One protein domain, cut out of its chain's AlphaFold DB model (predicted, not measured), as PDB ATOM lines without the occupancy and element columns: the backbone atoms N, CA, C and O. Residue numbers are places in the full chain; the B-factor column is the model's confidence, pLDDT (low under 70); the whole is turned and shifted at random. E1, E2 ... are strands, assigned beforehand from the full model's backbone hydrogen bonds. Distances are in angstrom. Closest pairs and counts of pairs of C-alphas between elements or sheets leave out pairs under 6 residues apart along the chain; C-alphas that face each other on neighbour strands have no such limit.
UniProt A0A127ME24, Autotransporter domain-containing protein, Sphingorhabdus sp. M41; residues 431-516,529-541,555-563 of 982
ATOM      1  N   ALA A 431     138.002  56.517 125.139       97.88
ATOM      2  CA  ALA A 431     136.976  55.555 124.764       97.88
ATOM      3  C   ALA A 431     136.666  55.643 123.265       97.88
ATOM      4  O   ALA A 431     136.169  56.653 122.762       97.88
ATOM      5  N   LEU A 432     136.880  54.540 122.547       98.25
ATOM      6  CA  LEU A 432     136.515  54.399 121.140       98.25
ATOM      7  C   LEU A 432     135.340  53.434 120.983       98.25
ATOM      8  O   LEU A 432     135.490  52.224 121.123       98.25
ATOM      9  N   LEU A 433     134.187  53.954 120.574       98.12
ATOM     10  CA  LEU A 433     133.045  53.171 120.115       98.12
ATOM     11  C   LEU A 433     133.063  53.090 118.578       98.12
ATOM     12  O   LEU A 433     132.350  53.792 117.856       98.12
ATOM     13  N   GLY A 434     133.912  52.206 118.055       97.06
ATOM     14  CA  GLY A 434     134.019  51.943 116.621       97.06
ATOM     15  C   GLY A 434     132.762  51.282 116.055       97.06
ATOM     16  O   GLY A 434     132.294  51.669 114.987       97.06
ATOM     17  N   LYS A 435     132.199  50.300 116.769       95.12
ATOM     18  CA  LYS A 435     130.949  49.596 116.430       95.12
ATOM     19  C   LYS A 435     130.409  48.879 117.667       95.12
ATOM     20  O   LYS A 435     131.178  48.502 118.536       95.12
ATOM     21  N   GLY A 436     129.109  48.604 117.702       96.25
ATOM     22  CA  GLY A 436     128.462  47.869 118.790       96.25
ATOM     23  C   GLY A 436     127.371  48.703 119.440       96.25
ATOM     24  O   GLY A 436     126.969  49.726 118.886       96.25
ATOM     25  N   LEU A 437     126.870  48.239 120.579       97.06
ATOM     26  CA  LEU A 437     125.821  48.912 121.337       97.06
ATOM     27  C   LEU A 437     126.334  49.296 122.730       97.06
ATOM     28  O   LEU A 437     126.905  48.450 123.417       97.06
ATOM     29  N   LEU A 438     126.101  50.542 123.128       97.69
ATOM     30  CA  LEU A 438     126.251  51.056 124.487       97.69
ATOM     31  C   LEU A 438     124.858  51.399 125.027       97.69
ATOM     32  O   LEU A 438     124.170  52.235 124.442       97.69
ATOM     33  N   THR A 439     124.446  50.752 126.116       97.12
ATOM     34  CA  THR A 439     123.198  51.040 126.838       97.12
ATOM     35  C   THR A 439     123.432  51.289 128.317       97.12
ATOM     36  O   THR A 439     124.546  51.117 128.809       97.12
ATOM     37  N   GLY A 440     122.364  51.641 129.026       95.62
ATOM     38  CA  GLY A 440     122.327  51.693 130.479       95.62
ATOM     39  C   GLY A 440     122.065  53.091 131.027       95.62
ATOM     40  O   GLY A 440     121.931  54.071 130.291       95.62
ATOM     41  N   SER A 441     121.926  53.167 132.346       96.38
ATOM     42  CA  SER A 441     121.636  54.394 133.096       96.38
ATOM     43  C   SER A 441     122.742  54.795 134.087       96.38
ATOM     44  O   SER A 441     122.502  55.538 135.039       96.38
ATOM     45  N   GLY A 442     123.945  54.261 133.882       97.00
ATOM     46  CA  GLY A 442     125.106  54.434 134.748       97.00
ATOM     47  C   GLY A 442     125.965  55.656 134.426       97.00
ATOM     48  O   GLY A 442     125.542  56.604 133.753       97.00
ATOM     49  N   PHE A 443     127.196  55.610 134.932       98.00
ATOM     50  CA  PHE A 443     128.207  56.656 134.820       98.00
ATOM     51  C   PHE A 443     129.405  56.147 134.011       98.00
ATOM     52  O   PHE A 443     130.047  55.164 134.383       98.00
ATOM     53  N   PHE A 444     129.686  56.797 132.887       98.12
ATOM     54  CA  PHE A 444     130.839  56.524 132.039       98.12
ATOM     55  C   PHE A 444     131.787  57.721 132.111       98.12
ATOM     56  O   PHE A 444     131.388  58.832 131.800       98.12
ATOM     57  N   ASP A 445     133.028  57.502 132.502       97.44
ATOM     58  CA  ASP A 445     134.019  58.543 132.757       97.44
ATOM     59  C   ASP A 445     135.270  58.324 131.886       97.44
ATOM     60  O   ASP A 445     136.264  57.773 132.373       97.44
ATOM     61  N   PRO A 446     135.190  58.575 130.561       96.69
ATOM     62  CA  PRO A 446     136.346  58.603 129.671       96.69
ATOM     63  C   PRO A 446     136.934  60.015 129.538       96.69
ATOM     64  O   PRO A 446     136.199  60.994 129.527       96.69
ATOM     65  N   THR A 447     138.232  60.138 129.244       88.94
ATOM     66  CA  THR A 447     138.821  61.441 128.862       88.94
ATOM     67  C   THR A 447     138.123  62.032 127.625       88.94
ATOM     68  O   THR A 447     137.774  63.211 127.599       88.94
ATOM     69  N   TYR A 448     137.877  61.187 126.616       93.75
ATOM     70  CA  TYR A 448     137.059  61.482 125.436       93.75
ATOM     71  C   TYR A 448     136.303  60.219 125.009       93.75
ATOM     72  O   TYR A 448     136.890  59.136 124.965       93.75
ATOM     73  N   LEU A 449     135.035  60.347 124.610       97.81
ATOM     74  CA  LEU A 449     134.297  59.290 123.912       97.81
ATOM     75  C   LEU A 449     134.148  59.634 122.431       97.81
ATOM     76  O   LEU A 449     133.385  60.525 122.067       97.81
ATOM     77  N   THR A 450     134.775  58.846 121.561       98.31
ATOM     78  CA  THR A 450     134.555  58.925 120.111       98.31
ATOM     79  C   THR A 450     133.708  57.752 119.633       98.31
ATOM     80  O   THR A 450     134.134  56.600 119.681       98.31
ATOM     81  N   SER A 451     132.514  58.033 119.114       98.12
ATOM     82  CA  SER A 451     131.672  57.054 118.426       98.12
ATOM     83  C   SER A 451     131.788  57.242 116.918       98.12
ATOM     84  O   SER A 451     131.494  58.318 116.404       98.12
ATOM     85  N   VAL A 452     132.217  56.201 116.199       96.94
ATOM     86  CA  VAL A 452     132.399  56.254 114.734       96.94
ATOM     87  C   VAL A 452     131.222  55.616 113.999       96.94
ATOM     88  O   VAL A 452     130.690  56.180 113.045       96.94
ATOM     89  N   ASN A 453     130.836  54.410 114.420       96.19
ATOM     90  CA  ASN A 453     129.759  53.620 113.813       96.19
ATOM     91  C   ASN A 453     129.052  52.739 114.861       96.19
ATOM     92  O   ASN A 453     128.600  51.623 114.580       96.19
ATOM     93  N   GLY A 454     129.041  53.194 116.115       96.06
ATOM     94  CA  GLY A 454     128.334  52.528 117.200       96.06
ATOM     95  C   GLY A 454     126.952  53.102 117.456       96.06
ATOM     96  O   GLY A 454     126.579  54.168 116.964       96.06
ATOM     97  N   SER A 455     126.186  52.368 118.251       97.31
ATOM     98  CA  SER A 455     124.874  52.775 118.732       97.31
ATOM     99  C   SER A 455     124.938  53.103 120.219       97.31
ATOM    100  O   SER A 455     125.480  52.316 120.991       97.31
ATOM    101  N   ILE A 456     124.373  54.239 120.617       97.88
ATOM    102  CA  ILE A 456     124.258  54.663 122.017       97.88
ATOM    103  C   ILE A 456     122.771  54.791 122.331       97.88
ATOM    104  O   ILE A 456     122.072  55.539 121.652       97.88
ATOM    105  N   ALA A 457     122.286  54.069 123.335       96.62
ATOM    106  CA  ALA A 457     120.896  54.111 123.775       96.62
ATOM    107  C   ALA A 457     120.847  54.227 125.304       96.62
ATOM    108  O   ALA A 457     121.012  53.212 125.981       96.62
ATOM    109  N   PRO A 458     120.682  55.436 125.872       96.81
ATOM    110  CA  PRO A 458     120.497  55.581 127.312       96.81
ATOM    111  C   PRO A 458     119.314  54.736 127.808       96.81
ATOM    112  O   PRO A 458     118.368  54.523 127.068       96.81
ATOM    113  N   GLY A 459     119.370  54.261 129.053       90.44
ATOM    114  CA  GLY A 459     118.359  53.367 129.630       90.44
ATOM    115  C   GLY A 459     118.789  51.896 129.658       90.44
ATOM    116  O   GLY A 459     119.514  51.415 128.791       90.44
ATOM    117  N   ASP A 460     118.364  51.168 130.697       77.88
ATOM    118  CA  ASP A 460     118.783  49.773 130.928       77.88
ATOM    119  C   ASP A 460     118.067  48.773 129.995       77.88
ATOM    120  O   ASP A 460     118.513  47.639 129.799       77.88
ATOM    121  N   GLN A 461     116.911  49.154 129.441       76.50
ATOM    122  CA  GLN A 461     116.106  48.328 128.540       76.50
ATOM    123  C   GLN A 461     115.394  49.210 127.518       76.50
ATOM    124  O   GLN A 461     114.841  50.243 127.878       76.50
ATOM    125  N   PHE A 462     115.321  48.751 126.266       73.25
ATOM    126  CA  PHE A 462     114.525  49.424 125.240       73.25
ATOM    127  C   PHE A 462     113.062  49.580 125.683       73.25
ATOM    128  O   PHE A 462     112.382  48.594 125.989       73.25
ATOM    129  N   GLY A 463     112.573  50.815 125.665       71.81
ATOM    130  CA  GLY A 463     111.229  51.219 126.068       71.81
ATOM    131  C   GLY A 463     111.095  51.674 127.526       71.81
ATOM    132  O   GLY A 463     110.055  52.251 127.872       71.81
ATOM    133  N   ASP A 464     112.114  51.453 128.360       79.56
ATOM    134  CA  ASP A 464     112.261  52.112 129.657       79.56
ATOM    135  C   ASP A 464     113.072  53.398 129.477       79.56
ATOM    136  O   ASP A 464     113.916  53.482 128.601       79.56
ATOM    137  N   THR A 465     112.800  54.414 130.297       89.88
ATOM    138  CA  THR A 465     113.497  55.704 130.199       89.88
ATOM    139  C   THR A 465     114.594  55.810 131.246       89.88
ATOM    140  O   THR A 465     114.295  55.627 132.431       89.88
ATOM    141  N   GLY A 466     115.811  56.177 130.854       94.56
ATOM    142  CA  GLY A 466     116.954  56.343 131.755       94.56
ATOM    143  C   GLY A 466     117.868  57.515 131.406       94.56
ATOM    144  O   GLY A 466     117.682  58.226 130.423       94.56
ATOM    145  N   THR A 467     118.863  57.769 132.252       97.38
ATOM    146  CA  THR A 467     119.913  58.755 131.963       97.38
ATOM    147  C   THR A 467     121.260  58.061 131.963       97.38
ATOM    148  O   THR A 467     121.674  57.587 133.010       97.38
ATOM    149  N   LEU A 468     121.934  58.030 130.815       98.25
ATOM    150  CA  LEU A 468     123.339  57.644 130.727       98.25
ATOM    151  C   LEU A 468     124.169  58.908 130.921       98.25
ATOM    152  O   LEU A 468     123.996  59.867 130.165       98.25
ATOM    153  N   THR A 469     125.029  58.919 131.934       98.50
ATOM    154  CA  THR A 469     125.909  60.060 132.201       98.50
ATOM    155  C   THR A 469     127.297  59.768 131.659       98.50
ATOM    156  O   THR A 469     127.836  58.701 131.935       98.50
ATOM    157  N   ILE A 470     127.855  60.706 130.900       98.38
ATOM    158  CA  ILE A 470     129.219  60.664 130.392       98.38
ATOM    159  C   ILE A 470     129.970  61.873 130.952       98.38
ATOM    160  O   ILE A 470     129.597  63.003 130.647       98.38
ATOM    161  N   ALA A 471     130.971  61.642 131.796       97.31
ATOM    162  CA  ALA A 471     131.920  62.661 132.232       97.31
ATOM    163  C   ALA A 471     133.107  62.621 131.272       97.31
ATOM    164  O   ALA A 471     133.851  61.653 131.279       97.31
ATOM    165  N   GLY A 472     133.156  63.559 130.331       96.00
ATOM    166  CA  GLY A 472     133.995  63.425 129.143       96.00
ATOM    167  C   GLY A 472     133.462  64.213 127.958       96.00
ATOM    168  O   GLY A 472     132.251  64.352 127.783       96.00
ATOM    169  N   ASP A 473     134.353  64.668 127.082       96.94
ATOM    170  CA  ASP A 473     133.940  65.221 125.792       96.94
ATOM    171  C   ASP A 473     133.468  64.085 124.858       96.94
ATOM    172  O   ASP A 473     134.100  63.029 124.747       96.94
ATOM    173  N   VAL A 474     132.346  64.285 124.162       98.31
ATOM    174  CA  VAL A 474     131.687  63.265 123.328       98.31
ATOM    175  C   VAL A 474     131.671  63.679 121.857       98.31
ATOM    176  O   VAL A 474     131.145  64.728 121.490       98.31
ATOM    177  N   ILE A 475     132.172  62.809 120.983       98.25
ATOM    178  CA  ILE A 475     132.228  63.018 119.533       98.25
ATOM    179  C   ILE A 475     131.406  61.927 118.843       98.25
ATOM    180  O   ILE A 475     131.757  60.747 118.886       98.25
ATOM    181  N   LEU A 476     130.311  62.315 118.185       98.44
ATOM    182  CA  LEU A 476     129.467  61.415 117.395       98.44
ATOM    183  C   LEU A 476     129.734  61.639 115.901       98.44
ATOM    184  O   LEU A 476     129.465  62.715 115.371       98.44
ATOM    185  N   ALA A 477     130.271  60.633 115.210       97.44
ATOM    186  CA  ALA A 477     130.523  60.708 113.773       97.44
ATOM    187  C   ALA A 477     129.261  60.388 112.949       97.44
ATOM    188  O   ALA A 477     128.244  59.929 113.463       97.44
ATOM    189  N   SER A 478     129.346  60.547 111.623       95.88
ATOM    190  CA  SER A 478     128.216  60.324 110.705       95.88
ATOM    191  C   SER A 478     127.677  58.885 110.680       95.88
ATOM    192  O   SER A 478     126.581  58.644 110.181       95.88
ATOM    193  N   GLY A 479     128.450  57.905 111.163       95.44
ATOM    194  CA  GLY A 479     128.009  56.512 111.292       95.44
ATOM    195  C   GLY A 479     127.296  56.208 112.613       95.44
ATOM    196  O   GLY A 479     126.757  55.116 112.776       95.44
ATOM    197  N   THR A 480     127.289  57.137 113.567       98.31
ATOM    198  CA  THR A 480     126.724  56.908 114.896       98.31
ATOM    199  C   THR A 480     125.198  56.922 114.877       98.31
ATOM    200  O   THR A 480     124.568  57.737 114.202       98.31
ATOM    201  N   LEU A 481     124.596  56.027 115.663       98.25
ATOM    202  CA  LEU A 481     123.158  56.001 115.928       98.25
ATOM    203  C   LEU A 481     122.898  56.285 117.411       98.25
ATOM    204  O   LEU A 481     123.267  55.489 118.271       98.25
ATOM    205  N   SER A 482     122.226  57.386 117.722       98.00
ATOM    206  CA  SER A 482     121.776  57.696 119.084       98.00
ATOM    207  C   SER A 482     120.289  57.392 119.211       98.00
ATOM    208  O   SER A 482     119.483  57.985 118.497       98.00
ATOM    209  N   LEU A 483     119.910  56.466 120.087       97.19
ATOM    210  CA  LEU A 483     118.521  56.068 120.303       97.19
ATOM    211  C   LEU A 483     118.012  56.670 121.613       97.19
ATOM    212  O   LEU A 483     118.690  56.587 122.630       97.19
ATOM    213  N   PHE A 484     116.825  57.265 121.578       97.31
ATOM    214  CA  PHE A 484     116.188  57.885 122.735       97.31
ATOM    215  C   PHE A 484     114.734  57.433 122.828       97.31
ATOM    216  O   PHE A 484     113.898  57.863 122.026       97.31
ATOM    217  N   ASP A 485     114.404  56.597 123.803       95.31
ATOM    218  CA  ASP A 485     113.028  56.248 124.117       95.31
ATOM    219  C   ASP A 485     112.305  57.444 124.754       95.31
ATOM    220  O   ASP A 485     112.789  58.110 125.669       95.31
ATOM    221  N   VAL A 486     111.103  57.742 124.268       94.62
ATOM    222  CA  VAL A 486     110.225  58.787 124.801       94.62
ATOM    223  C   VAL A 486     108.857  58.213 125.109       94.62
ATOM    224  O   VAL A 486     108.291  57.399 124.375       94.62
ATOM    225  N   ASN A 487     108.277  58.662 126.212       92.00
ATOM    226  CA  ASN A 487     106.933  58.279 126.597       92.00
ATOM    227  C   ASN A 487     106.229  59.439 127.312       92.00
ATOM    228  O   ASN A 487     106.748  60.540 127.470       92.00
ATOM    229  N   ARG A 488     104.990  59.214 127.740       88.50
ATOM    230  CA  ARG A 488     104.159  60.234 128.387       88.50
ATOM    231  C   ARG A 488     104.753  60.766 129.698       88.50
ATOM    232  O   ARG A 488     104.371  61.862 130.113       88.50
ATOM    233  N   TYR A 489     105.588  59.974 130.365       89.25
ATOM    234  CA  TYR A 489     106.094  60.203 131.718       89.25
ATOM    235  C   TYR A 489     107.561  60.633 131.760       89.25
ATOM    236  O   TYR A 489     107.970  61.214 132.760       89.25
ATOM    237  N   GLY A 490     108.331  60.373 130.708       91.38
ATOM    238  CA  GLY A 490     109.751  60.686 130.670       91.38
ATOM    239  C   GLY A 490     110.389  60.353 129.329       91.38
ATOM    240  O   GLY A 490     109.707  59.985 128.368       91.38
ATOM    241  N   ASN A 491     111.707  60.489 129.293       95.19
ATOM    242  CA  ASN A 491     112.539  60.210 128.138       95.19
ATOM    243  C   ASN A 491     113.903  59.681 128.563       95.19
ATOM    244  O   ASN A 491     114.353  59.941 129.681       95.19
ATOM    245  N   ASP A 492     114.559  59.016 127.627       97.25
ATOM    246  CA  ASP A 492     115.987  58.781 127.670       97.25
ATOM    247  C   ASP A 492     116.760  60.074 127.527       97.25
ATOM    248  O   ASP A 492     116.400  60.958 126.740       97.25
ATOM    249  N   LYS A 493     117.844  60.167 128.286       97.62
ATOM    250  CA  LYS A 493     118.735  61.314 128.268       97.62
ATOM    251  C   LYS A 493     120.187  60.865 128.235       97.62
ATOM    252  O   LYS A 493     120.615  60.071 129.069       97.62
ATOM    253  N   LEU A 494     120.948  61.434 127.313       98.38
ATOM    254  CA  LEU A 494     122.404  61.401 127.342       98.38
ATOM    255  C   LEU A 494     122.892  62.670 128.049       98.38
ATOM    256  O   LEU A 494     122.717  63.775 127.536       98.38
ATOM    257  N   ALA A 495     123.432  62.524 129.253       98.50
ATOM    258  CA  ALA A 495     123.941  63.641 130.037       98.50
ATOM    259  C   ALA A 495     125.464  63.694 129.935       98.50
ATOM    260  O   ALA A 495     126.135  62.817 130.456       98.50
ATOM    261  N   VAL A 496     125.994  64.718 129.280       98.50
ATOM    262  CA  VAL A 496     127.426  64.993 129.181       98.50
ATOM    263  C   VAL A 496     127.797  66.045 130.223       98.50
ATOM    264  O   VAL A 496     127.184  67.115 130.279       98.50
ATOM    265  N   VAL A 497     128.749  65.717 131.088       98.06
ATOM    266  CA  VAL A 497     129.206  66.572 132.191       98.06
ATOM    267  C   VAL A 497     130.706  66.804 132.070       98.06
ATOM    268  O   VAL A 497     131.411  65.963 131.515       98.06
ATOM    269  N   GLY A 498     131.172  67.960 132.538       93.88
ATOM    270  CA  GLY A 498     132.600  68.269 132.573       93.88
ATOM    271  C   GLY A 498     133.247  67.794 133.871       93.88
ATOM    272  O   GLY A 498     132.576  67.613 134.891       93.88
ATOM    273  N   ASP A 499     134.565  67.646 133.849       90.88
ATOM    274  CA  ASP A 499     135.374  67.279 135.011       90.88
ATOM    275  C   ASP A 499     136.664  68.126 135.091       90.88
ATOM    276  O   ASP A 499     136.676  69.298 134.712       90.88
ATOM    277  N   ALA A 500     137.731  67.595 135.698       88.50
ATOM    278  CA  ALA A 500     139.007  68.299 135.814       88.50
ATOM    279  C   ALA A 500     139.798  68.361 134.492       88.50
ATOM    280  O   ALA A 500     140.602  69.281 134.320       88.50
ATOM    281  N   ASP A 501     139.567  67.410 133.590       87.12
ATOM    282  CA  ASP A 501     140.337  67.171 132.371       87.12
ATOM    283  C   ASP A 501     139.600  67.647 131.110       87.12
ATOM    284  O   ASP A 501     140.242  68.001 130.117       87.12
ATOM    285  N   ASN A 502     138.266  67.709 131.139       91.88
ATOM    286  CA  ASN A 502     137.431  68.093 129.998       91.88
ATOM    287  C   ASN A 502     136.284  69.049 130.377       91.88
ATOM    288  O   ASN A 502     135.913  69.215 131.540       91.88
ATOM    289  N   LEU A 503     135.728  69.725 129.367       94.75
ATOM    290  CA  LEU A 503     134.643  70.694 129.558       94.75
ATOM    291  C   LEU A 503     133.254  70.040 129.537       94.75
ATOM    292  O   LEU A 503     132.291  70.677 129.967       94.75
ATOM    293  N   GLY A 504     133.130  68.810 129.030       96.38
ATOM    294  CA  GLY A 504     131.854  68.124 128.844       96.38
ATOM    295  C   GLY A 504     131.097  68.634 127.617       96.38
ATOM    296  O   GLY A 504     129.896  68.924 127.697       96.38
ATOM    297  N   ILE A 505     131.801  68.822 126.499       97.75
ATOM    298  CA  ILE A 505     131.237  69.213 125.198       97.75
ATOM    299  C   ILE A 505     130.701  67.972 124.476       97.75
ATOM    300  O   ILE A 505     131.285  66.894 124.547       97.75
ATOM    301  N   ILE A 506     129.615  68.123 123.714       98.50
ATOM    302  CA  ILE A 506     129.165  67.102 122.758       98.50
ATOM    303  C   ILE A 506     129.117  67.648 121.330       98.50
ATOM    304  O   ILE A 506     128.374  68.585 121.044       98.50
ATOM    305  N   SER A 507     129.858  67.022 120.413       98.25
ATOM    306  CA  SER A 507     129.756  67.267 118.969       98.25
ATOM    307  C   SER A 507     128.860  66.220 118.316       98.25
ATOM    308  O   SER A 507     129.164  65.024 118.321       98.25
ATOM    309  N   LEU A 508     127.762  66.681 117.720       98.44
ATOM    310  CA  LEU A 508     126.732  65.832 117.130       98.44
ATOM    311  C   LEU A 508     126.991  65.540 115.646       98.44
ATOM    312  O   LEU A 508     127.353  66.424 114.874       98.44
ATOM    313  N   GLY A 509     126.712  64.300 115.260       97.00
ATOM    314  CA  GLY A 509     126.697  63.790 113.893       97.00
ATOM    315  C   GLY A 509     125.866  62.506 113.845       97.00
ATOM    316  O   GLY A 509     125.345  62.057 114.870       97.00
ATOM    317  N   GLY A 510     125.698  61.917 112.666       97.62
ATOM    318  CA  GLY A 510     124.964  60.662 112.506       97.62
ATOM    319  C   GLY A 510     123.457  60.813 112.712       97.62
ATOM    320  O   GLY A 510     122.876  61.864 112.450       97.62
ATOM    321  N   THR A 511     122.784  59.746 113.144       98.56
ATOM    322  CA  THR A 511     121.313  59.695 113.224       98.56
ATOM    323  C   THR A 511     120.813  59.698 114.665       98.56
ATOM    324  O   THR A 511     121.218  58.855 115.464       98.56
ATOM    325  N   ALA A 512     119.850  60.568 114.977       98.19
ATOM    326  CA  ALA A 512     119.060  60.483 116.204       98.19
ATOM    327  C   ALA A 512     117.742  59.736 115.957       98.19
ATOM    328  O   ALA A 512     116.894  60.186 115.187       98.19
ATOM    329  N   ALA A 513     117.534  58.614 116.638       97.25
ATOM    330  CA  ALA A 513     116.290  57.856 116.626       97.25
ATOM    331  C   ALA A 513     115.491  58.111 117.907       97.25
ATOM    332  O   ALA A 513     115.832  57.596 118.966       97.25
ATOM    333  N   VAL A 514     114.400  58.873 117.820       96.62
ATOM    334  CA  VAL A 514     113.497  59.110 118.957       96.62
ATOM    335  C   VAL A 514     112.353  58.101 118.912       96.62
ATOM    336  O   VAL A 514     111.444  58.196 118.086       96.62
ATOM    337  N   ILE A 515     112.393  57.107 119.788       93.50
ATOM    338  CA  ILE A 515     111.477  55.969 119.771       93.50
ATOM    339  C   ILE A 515     110.335  56.239 120.741       93.50
ATOM    340  O   ILE A 515     110.515  56.332 121.947       93.50
ATOM    341  N   ASN A 516     109.120  56.379 120.223       90.75
ATOM    342  CA  ASN A 516     107.963  56.652 121.064       90.75
ATOM    343  C   ASN A 516     107.289  55.353 121.534       90.75
ATOM    344  O   ASN A 516     107.015  54.458 120.731       90.75
ATOM    345  N   PHE A 529     110.944  66.863 125.202       97.25
ATOM    346  CA  PHE A 529     111.845  65.973 125.926       97.25
ATOM    347  C   PHE A 529     113.275  66.476 125.786       97.25
ATOM    348  O   PHE A 529     113.741  66.677 124.669       97.25
ATOM    349  N   GLN A 530     113.971  66.683 126.898       97.56
ATOM    350  CA  GLN A 530     115.389  67.025 126.868       97.56
ATOM    351  C   GLN A 530     116.190  65.727 126.755       97.56
ATOM    352  O   GLN A 530     116.366  65.025 127.751       97.56
ATOM    353  N   ILE A 531     116.602  65.390 125.534       98.00
ATOM    354  CA  ILE A 531     117.260  64.118 125.208       98.00
ATOM    355  C   ILE A 531     118.781  64.189 125.371       98.00
ATOM    356  O   ILE A 531     119.422  63.161 125.567       98.00
ATOM    357  N   ILE A 532     119.358  65.394 125.337       98.62
ATOM    358  CA  ILE A 532     120.782  65.628 125.600       98.62
ATOM    359  C   ILE A 532     120.939  66.839 126.514       98.62
ATOM    360  O   ILE A 532     120.253  67.847 126.329       98.62
ATOM    361  N   THR A 533     121.868  66.748 127.460       98.62
ATOM    362  CA  THR A 533     122.442  67.890 128.187       98.62
ATOM    363  C   THR A 533     123.956  67.838 128.075       98.62
ATOM    364  O   THR A 533     124.497  66.743 128.164       98.62
ATOM    365  N   ALA A 534     124.623  68.976 127.908       98.44
ATOM    366  CA  ALA A 534     126.080  69.077 127.854       98.44
ATOM    367  C   ALA A 534     126.546  70.334 128.595       98.44
ATOM    368  O   ALA A 534     126.168  71.445 128.216       98.44
ATOM    369  N   GLU A 535     127.322  70.173 129.668       98.06
ATOM    370  CA  GLU A 535     127.787  71.298 130.494       98.06
ATOM    371  C   GLU A 535     128.751  72.225 129.743       98.06
ATOM    372  O   GLU A 535     128.645  73.448 129.880       98.06
ATOM    373  N   GLY A 536     129.626  71.652 128.912       96.56
ATOM    374  CA  GLY A 536     130.589  72.378 128.079       96.56
ATOM    375  C   GLY A 536     129.991  72.958 126.798       96.56
ATOM    376  O   GLY A 536     130.569  73.872 126.212       96.56
ATOM    377  N   GLY A 537     128.816  72.470 126.392       97.81
ATOM    378  CA  GLY A 537     128.062  72.950 125.237       97.81
ATOM    379  C   GLY A 537     127.765  71.874 124.191       97.81
ATOM    380  O   GLY A 537     128.351  70.793 124.180       97.81
ATOM    381  N   VAL A 538     126.816  72.179 123.306       98.50
ATOM    382  CA  VAL A 538     126.432  71.348 122.158       98.50
ATOM    383  C   VAL A 538     126.984  71.965 120.877       98.50
ATOM    384  O   VAL A 538     126.676  73.111 120.543       98.50
ATOM    385  N   GLU A 539     127.750  71.181 120.130       98.06
ATOM    386  CA  GLU A 539     128.281  71.538 118.819       98.06
ATOM    387  C   GLU A 539     127.616  70.716 117.708       98.06
ATOM    388  O   GLU A 539     127.278  69.543 117.885       98.06
ATOM    389  N   ASN A 540     127.471  71.329 116.530       97.56
ATOM    390  CA  ASN A 540     126.845  70.729 115.348       97.56
ATOM    391  C   ASN A 540     125.392  70.257 115.588       97.56
ATOM    392  O   ASN A 540     124.727  70.627 116.556       97.56
ATOM    393  N   THR A 541     124.851  69.502 114.634       97.88
ATOM    394  CA  THR A 541     123.510  68.910 114.689       97.88
ATOM    395  C   THR A 541     123.585  67.472 114.196       97.88
ATOM    396  O   THR A 541     124.483  67.132 113.436       97.88
ATOM    397  N   GLU A 555     110.756  66.523 116.275       97.44
ATOM    398  CA  GLU A 555     111.480  67.668 115.722       97.44
ATOM    399  C   GLU A 555     112.494  68.119 116.777       97.44
ATOM    400  O   GLU A 555     112.105  68.399 117.915       97.44
ATOM    401  N   LEU A 556     113.785  68.140 116.435       98.12
ATOM    402  CA  LEU A 556     114.844  68.510 117.378       98.12
ATOM    403  C   LEU A 556     115.105  70.018 117.352       98.12
ATOM    404  O   LEU A 556     115.097  70.656 116.303       98.12
ATOM    405  N   THR A 557     115.342  70.588 118.528       98.12
ATOM    406  CA  THR A 557     115.833  71.954 118.722       98.12
ATOM    407  C   THR A 557     117.152  71.890 119.477       98.12
ATOM    408  O   THR A 557     117.246  71.193 120.487       98.12
ATOM    409  N   TYR A 558     118.145  72.626 118.989       98.19
ATOM    410  CA  TYR A 558     119.503  72.644 119.528       98.19
ATOM    411  C   TYR A 558     119.709  73.950 120.299       98.19
ATOM    412  O   TYR A 558     119.654  75.039 119.720       98.19
ATOM    413  N   GLY A 559     119.846  73.835 121.616       97.50
ATOM    414  CA  GLY A 559     120.233  74.916 122.517       97.50
ATOM    415  C   GLY A 559     121.752  74.991 122.674       97.50
ATOM    416  O   GLY A 559     122.484  74.201 122.090       97.50
ATOM    417  N   ALA A 560     122.230  75.936 123.488       97.38
ATOM    418  CA  ALA A 560     123.663  76.056 123.767       97.38
ATOM    419  C   ALA A 560     124.212  74.834 124.523       97.38
ATOM    420  O   ALA A 560     125.318  74.400 124.237       97.38
ATOM    421  N   ASN A 561     123.417  74.274 125.445       97.81
ATOM    422  CA  ASN A 561     123.830  73.213 126.373       97.81
ATOM    423  C   ASN A 561     122.853  72.021 126.380       97.81
ATOM    424  O   ASN A 561     122.915  71.163 127.259       97.81
ATOM    425  N   ASP A 562     121.891  71.982 125.457       98.12
ATOM    426  CA  ASP A 562     120.873  70.936 125.429       98.12
ATOM    427  C   ASP A 562     120.343  70.659 124.022       98.12
ATOM    428  O   ASP A 562     120.308  71.542 123.164       98.12
ATOM    429  N   VAL A 563     119.884  69.425 123.806       98.62
ATOM    430  CA  VAL A 563     119.066  69.065 122.644       98.62
ATOM    431  C   VAL A 563     117.711  68.605 123.125       98.62
ATOM    432  O   VAL A 563     117.573  67.713 123.967       98.62
TER     433      VAL A 563
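Overview. This is residues 431 to 516, 529 to 541 and 555 to 563 of the 982 residues of the protein "Autotransporter domain-containing protein" of Sphingorhabdus sp. M41 (UniProt A0A127ME24). Look for a chain wound in stacked turns, a three-sided solenoid of parallel strands. One wall is E2, E4, E7 and E10; a second is residues 443 to 446 of E3 with E5, E8 and E11; a third is E1, residues 448 to 451 of E3, E6, E9 and E12, and the bend in E3 joins the second and third walls into one branched sheet, with E13 at the same end of the stack as E11 and E12. The printed part has 108 residues, with 13 named strands, E1 to E13 in chain order, and no named helix: its class is all strand. The four-strand sheet has the order E2 E4 E7 E10, all parallel. The whole is compact, with a radius of gyration of the C-alphas of 12.4 A and spans of 37 by 28 by 24 A.

Along the chain. Begin in the branched sheet: find C-alpha 443 at (128.207, 56.656, 134.820), where E3, residues 443 to 451, starts its 16.8 A; it bends by 101 degrees at residue 447. With it go E1 (431 to 433), E5 (467 to 471, 12.6 A), E6 (473 to 476), E8 (493 to 497, 12.4 A), E9 (505 to 508), E11 (529 to 534, 14.7 A) and E12 (537 to 540). The other sheet holds E2 (436 to 440, 13.7 A), E4 (454 to 458, 13.2 A), E7 (481 to 486, 15.9 A) and E10 (511 to 516, 15.8 A), which ends at C-alpha 516, (107.963, 56.652, 121.064). E13, residues 555 to 558, ends at C-alpha 558, (119.503, 72.644, 119.528).

Arrangement. In the twisted branched sheet, E3 has three parallel neighbours: E1 (N 433 and O 450, 2.8 A), E5 (N 444 and O 469, 2.8 A) and E6 (N 449 and O 473, 2.8 A), each pair within hydrogen-bond range. E1 and E6 are on opposite sides of E3. From E5, go to its parallel neighbour E8 (N 470 and O 495, 2.8 A), then to E11 (N 496 and O 533, 2.8 A). From E6, go to E9 (N 474 and O 505, 2.8 A), then to E12 (N 506 and O 537, 3.0 A), again parallel. In the other sheet, check N 455 and O 436, 2.8 A, for E2 and E4; N 483 and O 456, 2.8 A, for E4 and E7; and N 484 and O 513, 2.8 A, for E7 and E10. The two sheets form a sandwich, two sheets face to face, 10.0 A centre to centre where they face, with strands at 84 degrees. E9 runs on into E10 across a break of 2 residues, at 90 degrees. E13 pairs with no named strand and is near E11, while residues 562 to 563 pair antiparallel with 532 to 533 of E11.

Size, cuts and confidence. The C-alphas farthest apart, those of Arg 488 and Asp 501, are 37.1 A from each other. Residues 517 to 528 and 542 to 554 are not printed, with C-alpha gaps of 11.2 A and 12.1 A. Of the links printed whole, none is long. Mean pLDDT of the printed part is 95.5, and no printed residue is under 70.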